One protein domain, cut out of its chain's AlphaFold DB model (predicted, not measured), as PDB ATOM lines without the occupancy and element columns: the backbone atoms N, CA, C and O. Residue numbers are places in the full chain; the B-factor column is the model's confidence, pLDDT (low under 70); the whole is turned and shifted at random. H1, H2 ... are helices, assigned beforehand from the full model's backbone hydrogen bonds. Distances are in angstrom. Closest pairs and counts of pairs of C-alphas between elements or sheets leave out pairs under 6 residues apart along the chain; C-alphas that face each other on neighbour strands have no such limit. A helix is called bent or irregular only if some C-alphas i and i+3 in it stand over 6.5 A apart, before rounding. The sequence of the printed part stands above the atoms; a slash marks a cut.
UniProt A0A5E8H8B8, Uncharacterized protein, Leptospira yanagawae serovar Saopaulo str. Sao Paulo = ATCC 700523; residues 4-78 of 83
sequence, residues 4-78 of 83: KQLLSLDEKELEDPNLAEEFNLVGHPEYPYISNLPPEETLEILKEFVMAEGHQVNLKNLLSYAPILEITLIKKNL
ATOM      1  N   LYS A   4     154.261 161.311 196.156       92.31
ATOM      2  CA  LYS A   4     153.189 162.072 195.496       92.31
ATOM      3  C   LYS A   4     151.801 161.542 195.843       92.31
ATOM      4  O   LYS A   4     150.848 162.311 195.814       92.31
ATOM      5  N   GLN A   5     151.685 160.252 196.158       91.69
ATOM      6  CA  GLN A   5     150.414 159.645 196.551       91.69
ATOM      7  C   GLN A   5     149.959 160.151 197.923       91.69
ATOM      8  O   GLN A   5     148.759 160.251 198.150       91.69
ATOM      9  N   LEU A   6     150.886 160.575 198.791       89.69
ATOM     10  CA  LEU A   6     150.559 161.180 200.088       89.69
ATOM     11  C   LEU A   6     149.742 162.469 199.935       89.69
ATOM     12  O   LEU A   6     148.910 162.769 200.781       89.69
ATOM     13  N   LEU A   7     149.934 163.207 198.834       88.44
ATOM     14  CA  LEU A   7     149.195 164.443 198.548       88.44
ATOM     15  C   LEU A   7     147.732 164.198 198.160       88.44
ATOM     16  O   LEU A   7     146.940 165.137 198.150       88.44
ATOM     17  N   SER A   8     147.393 162.966 197.774       92.81
ATOM     18  CA  SER A   8     146.036 162.582 197.376       92.81
ATOM     19  C   SER A   8     145.238 161.892 198.477       92.81
ATOM     20  O   SER A   8     144.048 161.668 198.272       92.81
ATOM     21  N   LEU A   9     145.875 161.551 199.601       92.62
ATOM     22  CA  LEU A   9     145.207 160.905 200.728       92.62
ATOM     23  C   LEU A   9     144.331 161.905 201.480       92.62
ATOM     24  O   LEU A   9     144.688 163.077 201.632       92.62
ATOM     25  N   ASP A  10     143.191 161.433 201.966       94.00
ATOM     26  CA  ASP A  10     142.366 162.201 202.885       94.00
ATOM     27  C   ASP A  10     142.912 162.147 204.325       94.00
ATOM     28  O   ASP A  10     143.819 161.384 204.665       94.00
ATOM     29  N   GLU A  11     142.373 162.991 205.208       90.44
ATOM     30  CA  GLU A  11     142.855 163.055 206.594       90.44
ATOM     31  C   GLU A  11     142.655 161.735 207.358       90.44
ATOM     32  O   GLU A  11     143.457 161.411 208.232       90.44
ATOM     33  N   LYS A  12     141.630 160.945 207.017       92.31
ATOM     34  CA  LYS A  12     141.365 159.668 207.693       92.31
ATOM     35  C   LYS A  12     142.389 158.616 207.293       92.31
ATOM     36  O   LYS A  12     142.841 157.864 208.147       92.31
ATOM     37  N   GLU A  13     142.766 158.582 206.020       93.44
ATOM     38  CA  GLU A  13     143.823 157.717 205.503       93.44
ATOM     39  C   GLU A  13     145.180 158.080 206.117       93.44
ATOM     40  O   GLU A  13     145.948 157.197 206.492       93.44
ATOM     41  N   LEU A  14     145.466 159.371 206.314       92.56
ATOM     42  CA  LEU A  14     146.701 159.798 206.979       92.56
ATOM     43  C   LEU A  14     146.791 159.344 208.446       92.56
ATOM     44  O   LEU A  14     147.893 159.178 208.979       92.56
ATOM     45  N   GLU A  15     145.651 159.149 209.105       94.38
ATOM     46  CA  GLU A  15     145.572 158.659 210.483       94.38
ATOM     47  C   GLU A  15     145.532 157.128 210.588       94.38
ATOM     48  O   GLU A  15     145.754 156.602 211.684       94.38
ATOM     49  N   ASP A  16     145.315 156.410 209.478       93.19
ATOM     50  CA  ASP A  16     145.280 154.947 209.449       93.19
ATOM     51  C   ASP A  16     146.682 154.364 209.725       93.19
ATOM     52  O   ASP A  16     147.616 154.566 208.938       93.19
ATOM     53  N   PRO A  17     146.866 153.609 210.824       91.25
ATOM     54  CA  PRO A  17     148.152 152.995 211.140       91.25
ATOM     55  C   PRO A  17     148.589 151.936 210.120       91.25
ATOM     56  O   PRO A  17     149.783 151.677 209.998       91.25
ATOM     57  N   ASN A  18     147.665 151.326 209.371       92.44
ATOM     58  CA  ASN A  18     148.010 150.277 208.407       92.44
ATOM     59  C   ASN A  18     148.769 150.828 207.195       92.44
ATOM     60  O   ASN A  18     149.569 150.113 206.596       92.44
ATOM     61  N   LEU A  19     148.551 152.101 206.858       93.06
ATOM     62  CA  LEU A  19     149.224 152.756 205.738       93.06
ATOM     63  C   LEU A  19     150.635 153.243 206.096       93.06
ATOM     64  O   LEU A  19     151.405 153.598 205.207       93.06
ATOM     65  N   ALA A  20     151.012 153.227 207.378       92.12
ATOM     66  CA  ALA A  20     152.323 153.686 207.829       92.12
ATOM     67  C   ALA A  20     153.488 152.891 207.217       92.12
ATOM     68  O   ALA A  20     154.540 153.463 206.942       92.12
ATOM     69  N   GLU A  21     153.298 151.589 206.983       92.38
ATOM     70  CA  GLU A  21     154.311 150.715 206.372       92.38
ATOM     71  C   GLU A  21     154.613 151.080 204.915       92.38
ATOM     72  O   GLU A  21     155.659 150.725 204.379       92.38
ATOM     73  N   GLU A  22     153.712 151.814 204.264       92.00
ATOM     74  CA  GLU A  22     153.887 152.246 202.884       92.00
ATOM     75  C   GLU A  22     154.588 153.603 202.757       92.00
ATOM     76  O   GLU A  22     154.825 154.057 201.634       92.00
ATOM     77  N   PHE A  23     154.923 154.250 203.874       93.31
ATOM     78  CA  PHE A  23     155.536 155.571 203.890       93.31
ATOM     79  C   PHE A  23     156.860 155.609 203.119       93.31
ATOM     80  O   PHE A  23     157.746 154.774 203.300       93.31
ATOM     81  N   ASN A  24     157.009 156.623 202.271       93.12
ATOM     82  CA  ASN A  24     158.201 156.820 201.463       93.12
ATOM     83  C   ASN A  24     158.310 158.287 201.033       93.12
ATOM     84  O   ASN A  24     157.347 158.864 200.521       93.12
ATOM     85  N   LEU A  25     159.499 158.862 201.190       94.00
ATOM     86  CA  LEU A  25     159.836 160.223 200.765       94.00
ATOM     87  C   LEU A  25     160.968 160.264 199.726       94.00
ATOM     88  O   LEU A  25     161.504 161.334 199.435       94.00
ATOM     89  N   VAL A  26     161.332 159.124 199.133       92.75
ATOM     90  CA  VAL A  26     162.313 159.066 198.042       92.75
ATOM     91  C   VAL A  26     161.885 159.984 196.903       92.75
ATOM     92  O   VAL A  26     160.750 159.946 196.442       92.75
ATOM     93  N   GLY A  27     162.800 160.838 196.451       89.62
ATOM     94  CA  GLY A  27     162.529 161.846 195.424       89.62
ATOM     95  C   GLY A  27     161.659 163.036 195.863       89.62
ATOM     96  O   GLY A  27     161.249 163.809 194.991       89.62
ATOM     97  N   HIS A  28     161.357 163.207 197.157       93.31
ATOM     98  CA  HIS A  28     160.645 164.389 197.653       93.31
ATOM     99  C   HIS A  28     161.563 165.630 197.634       93.31
ATOM    100  O   HIS A  28     162.626 165.608 198.257       93.31
ATOM    101  N   PRO A  29     161.181 166.737 196.966       91.69
ATOM    102  CA  PRO A  29     162.079 167.875 196.739       91.69
ATOM    103  C   PRO A  29     162.430 168.664 198.009       91.69
ATOM    104  O   PRO A  29     163.498 169.265 198.073       91.69
ATOM    105  N   GLU A  30     161.551 168.670 199.014       90.31
ATOM    106  CA  GLU A  30     161.788 169.382 200.283       90.31
ATOM    107  C   GLU A  30     162.639 168.592 201.286       90.31
ATOM    108  O   GLU A  30     163.096 169.166 202.271       90.31
ATOM    109  N   TYR A  31     162.878 167.301 201.030       93.38
ATOM    110  CA  TYR A  31     163.659 166.432 201.910       93.38
ATOM    111  C   TYR A  31     164.851 165.823 201.158       93.38
ATOM    112  O   TYR A  31     164.900 164.608 200.976       93.38
ATOM    113  N   PRO A  32     165.791 166.631 200.634       92.31
ATOM    114  CA  PRO A  32     166.876 166.140 199.791       92.31
ATOM    115  C   PRO A  32     167.742 165.056 200.450       92.31
ATOM    116  O   PRO A  32     168.196 164.158 199.744       92.31
ATOM    117  N   TYR A  33     167.964 165.072 201.765       92.06
ATOM    118  CA  TYR A  33     168.758 164.035 202.428       92.06
ATOM    119  C   TYR A  33     167.959 162.748 202.627       92.06
ATOM    120  O   TYR A  33     168.431 161.689 202.215       92.06
ATOM    121  N   ILE A  34     166.738 162.830 203.162       93.19
ATOM    122  CA  ILE A  34     165.839 161.670 203.269       93.19
ATOM    123  C   ILE A  34     165.560 161.064 201.889       93.19
ATOM    124  O   ILE A  34     165.526 159.848 201.743       93.19
ATOM    125  N   SER A  35     165.421 161.896 200.852       92.62
ATOM    126  CA  SER A  35     165.102 161.453 199.490       92.62
ATOM    127  C   SER A  35     166.145 160.509 198.882       92.62
ATOM    128  O   SER A  35     165.831 159.805 197.922       92.62
ATOM    129  N   ASN A  36     167.365 160.508 199.434       89.56
ATOM    130  CA  ASN A  36     168.489 159.671 199.023       89.56
ATOM    131  C   ASN A  36     168.723 158.466 199.953       89.56
ATOM    132  O   ASN A  36     169.617 157.665 199.683       89.56
ATOM    133  N   LEU A  37     167.959 158.338 201.042       89.44
ATOM    134  CA  LEU A  37     168.032 157.193 201.942       89.44
ATOM    135  C   LEU A  37     167.114 156.059 201.466       89.44
ATOM    136  O   LEU A  37     166.090 156.312 200.822       89.44
ATOM    137  N   PRO A  38     167.435 154.798 201.806       91.75
ATOM    138  CA  PRO A  38     166.495 153.699 201.659       91.75
ATOM    139  C   PRO A  38     165.173 154.009 202.393       91.75
ATOM    140  O   PRO A  38     165.207 154.463 203.544       91.75
ATOM    141  N   PRO A  39     164.003 153.745 201.777       90.88
ATOM    142  CA  PRO A  39     162.707 153.960 202.421       90.88
ATOM    143  C   PRO A  39     162.571 153.229 203.761       90.88
ATOM    144  O   PRO A  39     162.062 153.803 204.717       90.88
ATOM    145  N   GLU A  40     163.073 151.991 203.840       91.69
ATOM    146  CA  GLU A  40     163.026 151.158 205.049       91.69
ATOM    147  C   GLU A  40     163.795 151.794 206.215       91.69
ATOM    148  O   GLU A  40     163.261 151.891 207.317       91.69
ATOM    149  N   GLU A  41     165.001 152.308 205.956       91.81
ATOM    150  CA  GLU A  41     165.832 152.985 206.962       91.81
ATOM    151  C   GLU A  41     165.169 154.281 207.446       91.81
ATOM    152  O   GLU A  41     165.091 154.552 208.644       91.81
ATOM    153  N   THR A  42     164.628 155.073 206.516       92.50
ATOM    154  CA  THR A  42     163.889 156.298 206.854       92.50
ATOM    155  C   THR A  42     162.682 155.983 207.736       92.50
ATOM    156  O   THR A  42     162.442 156.662 208.736       92.50
ATOM    157  N   LEU A  43     161.915 154.959 207.363       94.88
ATOM    158  CA  LEU A  43     160.724 154.547 208.086       94.88
ATOM    159  C   LEU A  43     161.063 154.057 209.496       94.88
ATOM    160  O   LEU A  43     160.385 154.449 210.443       94.88
ATOM    161  N   GLU A  44     162.107 153.242 209.648       95.06
ATOM    162  CA  GLU A  44     162.568 152.749 210.949       95.06
ATOM    163  C   GLU A  44     162.906 153.912 211.893       95.06
ATOM    164  O   GLU A  44     162.342 154.004 212.984       95.06
ATOM    165  N   ILE A  45     163.715 154.873 211.433       94.25
ATOM    166  CA  ILE A  45     164.114 156.036 212.240       94.25
ATOM    167  C   ILE A  45     162.900 156.892 212.636       94.25
ATOM    168  O   ILE A  45     162.776 157.328 213.782       94.25
ATOM    169  N   LEU A  46     161.980 157.148 211.703       95.19
ATOM    170  CA  LEU A  46     160.793 157.952 212.002       95.19
ATOM    171  C   LEU A  46     159.838 157.233 212.959       95.19
ATOM    172  O   LEU A  46     159.262 157.883 213.832       95.19
ATOM    173  N   LYS A  47     159.694 155.906 212.848       95.50
ATOM    174  CA  LYS A  47     158.931 155.109 213.818       95.50
ATOM    175  C   LYS A  47     159.519 155.230 215.216       95.50
ATOM    176  O   LYS A  47     158.756 155.434 216.158       95.50
ATOM    177  N   GLU A  48     160.843 155.166 215.354       94.88
ATOM    178  CA  GLU A  48     161.504 155.357 216.646       94.88
ATOM    179  C   GLU A  48     161.172 156.720 217.261       94.88
ATOM    180  O   GLU A  48     160.811 156.779 218.436       94.88
ATOM    181  N   PHE A  49     161.218 157.807 216.481       93.81
ATOM    182  CA  PHE A  49     160.859 159.146 216.970       93.81
ATOM    183  C   PHE A  49     159.397 159.236 217.412       93.81
ATOM    184  O   PHE A  49     159.112 159.679 218.525       93.81
ATOM    185  N   VAL A  50     158.475 158.761 216.573       94.81
ATOM    186  CA  VAL A  50     157.033 158.773 216.864       94.81
ATOM    187  C   VAL A  50     156.726 157.962 218.128       94.81
ATOM    188  O   VAL A  50     155.991 158.423 219.002       94.81
ATOM    189  N   MET A  51     157.317 156.771 218.259       94.25
ATOM    190  CA  MET A  51     157.121 155.898 219.418       94.25
ATOM    191  C   MET A  51     157.773 156.451 220.689       94.25
ATOM    192  O   MET A  51     157.198 156.310 221.768       94.25
ATOM    193  N   ALA A  52     158.939 157.096 220.584       93.81
ATOM    194  CA  ALA A  52     159.620 157.716 221.720       93.81
ATOM    195  C   ALA A  52     158.802 158.862 222.334       93.81
ATOM    196  O   ALA A  52     158.831 159.052 223.550       93.81
ATOM    197  N   GLU A  53     158.033 159.582 221.517       91.62
ATOM    198  CA  GLU A  53     157.104 160.621 221.977       91.62
ATOM    199  C   GLU A  53     155.720 160.071 222.381       91.62
ATOM    200  O   GLU A  53     154.846 160.818 222.819       91.62
ATOM    201  N   GLY A  54     155.525 158.749 222.317       93.25
ATOM    202  CA  GLY A  54     154.287 158.083 222.731       93.25
ATOM    203  C   GLY A  54     153.125 158.270 221.754       93.25
ATOM    204  O   GLY A  54     151.967 158.059 222.124       93.25
ATOM    205  N   HIS A  55     153.413 158.669 220.516       93.69
ATOM    206  CA  HIS A  55     152.415 158.831 219.470       93.69
ATOM    207  C   HIS A  55     152.163 157.519 218.722       93.69
ATOM    208  O   HIS A  55     152.999 156.617 218.662       93.69
ATOM    209  N   GLN A  56     150.975 157.409 218.128       94.06
ATOM    210  CA  GLN A  56     150.641 156.288 217.258       94.06
ATOM    211  C   GLN A  56     151.419 156.391 215.942       94.06
ATOM    212  O   GLN A  56     151.505 157.462 215.345       94.06
ATOM    213  N   VAL A  57     151.939 155.269 215.455       95.62
ATOM    214  CA  VAL A  57     152.589 155.208 214.144       95.62
ATOM    215  C   VAL A  57     151.521 155.254 213.046       95.62
ATOM    216  O   VAL A  57     150.797 154.285 212.846       95.62
ATOM    217  N   ASN A  58     151.416 156.395 212.365       96.06
ATOM    218  CA  ASN A  58     150.585 156.629 211.180       96.06
ATOM    219  C   ASN A  58     151.266 157.653 210.255       96.06
ATOM    220  O   ASN A  58     152.247 158.293 210.647       96.06
ATOM    221  N   LEU A  59     150.766 157.817 209.029       95.19
ATOM    222  CA  LEU A  59     151.376 158.710 208.036       95.19
ATOM    223  C   LEU A  59     151.428 160.169 208.510       95.19
ATOM    224  O   LEU A  59     152.440 160.836 208.309       95.19
ATOM    225  N   LYS A  60     150.376 160.651 209.183       95.38
ATOM    226  CA  LYS A  60     150.294 162.012 209.740       95.38
ATOM    227  C   LYS A  60     151.439 162.304 210.710       95.38
ATOM    228  O   LYS A  60     152.110 163.332 210.598       95.38
ATOM    229  N   ASN A  61     151.685 161.387 211.640       96.19
ATOM    230  CA  ASN A  61     152.749 161.543 212.619       96.19
ATOM    231  C   ASN A  61     154.113 161.377 211.947       96.19
ATOM    232  O   ASN A  61     154.956 162.249 212.111       96.19
ATOM    233  N   LEU A  62     154.313 160.362 211.099       95.56
ATOM    234  CA  LEU A  62     155.573 160.177 210.359       95.56
ATOM    235  C   LEU A  62     155.965 161.427 209.547       95.56
ATOM    236  O   LEU A  62     157.105 161.887 209.629       95.56
ATOM    237  N   LEU A  63     155.009 162.031 208.831       94.31
ATOM    238  CA  LEU A  63     155.204 163.288 208.100       94.31
ATOM    239  C   LEU A  63     155.579 164.456 209.017       94.31
ATOM    240  O   LEU A  63     156.386 165.299 208.630       94.31
ATOM    241  N   SER A  64     155.042 164.497 210.235       94.19
ATOM    242  CA  SER A  64     155.357 165.547 211.211       94.19
ATOM    243  C   SER A  64     156.803 165.463 211.723       94.19
ATOM    244  O   SER A  64     157.390 166.497 212.042       94.19
ATOM    245  N   TYR A  65     157.411 164.269 211.746       94.94
ATOM    246  CA  TYR A  65     158.814 164.081 212.151       94.94
ATOM    247  C   TYR A  65     159.815 164.105 210.993       94.94
ATOM    248  O   TYR A  65     161.008 164.303 211.238       94.94
ATOM    249  N   ALA A  66     159.374 163.965 209.738       94.69
ATOM    250  CA  ALA A  66     160.261 164.024 208.575       94.69
ATOM    251  C   ALA A  66     161.151 165.293 208.538       94.69
ATOM    252  O   ALA A  66     162.360 165.149 208.345       94.69
ATOM    253  N   PRO A  67     160.656 166.515 208.839       95.06
ATOM    254  CA  PRO A  67     161.508 167.705 208.925       95.06
ATOM    255  C   PRO A  67     162.608 167.612 209.993       95.06
ATOM    256  O   PRO A  67     163.711 168.124 209.802       95.06
ATOM    257  N   ILE A  68     162.330 166.958 211.123       93.06
ATOM    258  CA  ILE A  68     163.293 166.807 212.223       93.06
ATOM    259  C   ILE A  68     164.425 165.868 211.802       93.06
ATOM    260  O   ILE A  68     165.604 166.170 212.032       93.06
ATOM    261  N   LEU A  69     164.081 164.755 211.147       93.06
ATOM    262  CA  LEU A  69     165.065 163.837 210.578       93.06
ATOM    263  C   LEU A  69     165.921 164.543 209.518       93.06
ATOM    264  O   LEU A  69     167.148 164.481 209.588       93.06
ATOM    265  N   GLU A  70     165.299 165.293 208.611       94.06
ATOM    266  CA  GLU A  70     165.998 166.040 207.564       94.06
ATOM    267  C   GLU A  70     167.019 167.026 208.154       94.06
ATOM    268  O   GLU A  70     168.197 167.001 207.799       94.06
ATOM    269  N   ILE A  71     166.614 167.840 209.138       92.88
ATOM    270  CA  ILE A  71     167.515 168.774 209.836       92.88
ATOM    271  C   ILE A  71     168.666 168.030 210.525       92.88
ATOM    272  O   ILE A  71     169.801 168.514 210.545       92.88
ATOM    273  N   THR A  72     168.394 166.859 211.096       90.44
ATOM    274  CA  THR A  72     169.414 166.034 211.753       90.44
ATOM    275  C   THR A  72     170.450 165.532 210.749       90.44
ATOM    276  O   THR A  72     171.652 165.603 211.021       90.44
ATOM    277  N   LEU A  73     170.012 165.088 209.569       90.19
ATOM    278  CA  LEU A  73     170.891 164.658 208.481       90.19
ATOM    279  C   LEU A  73     171.696 165.825 207.903       90.19
ATOM    280  O   LEU A  73     172.898 165.672 207.680       90.19
ATOM    281  N   ILE A  74     171.083 167.003 207.746       90.12
ATOM    282  CA  ILE A  74     171.782 168.235 207.359       90.12
ATOM    283  C   ILE A  74     172.896 168.531 208.364       90.12
ATOM    284  O   ILE A  74     174.047 168.693 207.974       90.12
ATOM    285  N   LYS A  75     172.593 168.546 209.670       86.19
ATOM    286  CA  LYS A  75     173.581 168.850 210.718       86.19
ATOM    287  C   LYS A  75     174.731 167.851 210.780       86.19
ATOM    288  O   LYS A  75     175.857 168.266 211.032       86.19
ATOM    289  N   LYS A  76     174.468 166.562 210.549       81.44
ATOM    290  CA  LYS A  76     175.517 165.533 210.467       81.44
ATOM    291  C   LYS A  76     176.406 165.694 209.231       81.44
ATOM    292  O   LYS A  76     177.584 165.361 209.299       81.44
ATOM    293  N   ASN A  77     175.851 166.196 208.127       69.69
ATOM    294  CA  ASN A  77     176.567 166.398 206.864       69.69
ATOM    295  C   ASN A  77     177.179 167.798 206.702       69.69
ATOM    296  O   ASN A  77     177.917 168.027 205.744       69.69
ATOM    297  N   LEU A  78     176.899 168.742 207.607       57.72
ATOM    298  CA  LEU A  78     177.580 170.031 207.618       57.72
ATOM    299  C   LEU A  78     179.060 169.799 207.966       57.72
ATOM    300  O   LEU A  78     179.350 169.266 209.041       57.72
TER     301      LEU A  78
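What this domain is: This is residues 4 to 78 of the 83 residues of an uncharacterized protein of Leptospira yanagawae serovar Saopaulo str. Sao Paulo = ATCC 700523 (UniProt A0A5E8H8B8). One long helix, H4, makes the longest axis; H3 crosses it near its first half, and the two short helices H1 and H2 pack at its beginning. A long loop, residues 23 to 38, swings out from H2 and comes back to H3. The printed part has 75 residues with four named helices, in the order H1, H2, H3, H4, and no named strand, so the class is all helix. It is compact, with a radius of gyration of the C-alphas of 11.9 A and spans of 38 by 27 by 17 A.

Where its parts are: Start at Lys 4 and find C-alpha 11 at (142.855, 163.055, 206.594), where H1, residues 11 to 15, begins. H2 follows as residues 17 to 22; it is only just irregular, with C-alphas 18 and 21 6.6 A apart. H3, residues 39 to 52, is 19.9 A long from first to last C-alpha. H4, residues 59 to 77, is 26.4 A long and ends at C-alpha 77, (176.567, 166.398, 206.864); it is only just irregular, with C-alphas 64 and 67 6.9 A apart, and has a kink of 30 degrees near residue 66.

How they stand to each other: Begin with H4, the hub. With residues 61 to 69 alone it touches H3, about perpendicular at 74 degrees; the closest C-alphas, of Leu 46 and Leu 62, are 5.9 A apart. With residues 59 to 62 alone it touches H2, the same way at a steep tilt of 44 degrees; the closest C-alphas, of Ala 20 and Leu 59, are 5.1 A apart. With residues 59 to 60 alone it touches H1; the closest C-alphas, of Leu 14 and Leu 59, are 4.9 A apart. H1 and H3 are apart. Every O i to N i+4 pair is within hydrogen-bond range in H1 and H3, against 13 of 15 in H4 and 0 of 2 in H2, where 2 of 3 O i to N i+3 pairs are.

The domain as a whole: The farthest C-alphas, of Lys 12 and Leu 78, are 37.7 A apart. The printed part has no cut; the link from H2 to H3 is long. Look at residues 77 to 78 for pLDDT under 70.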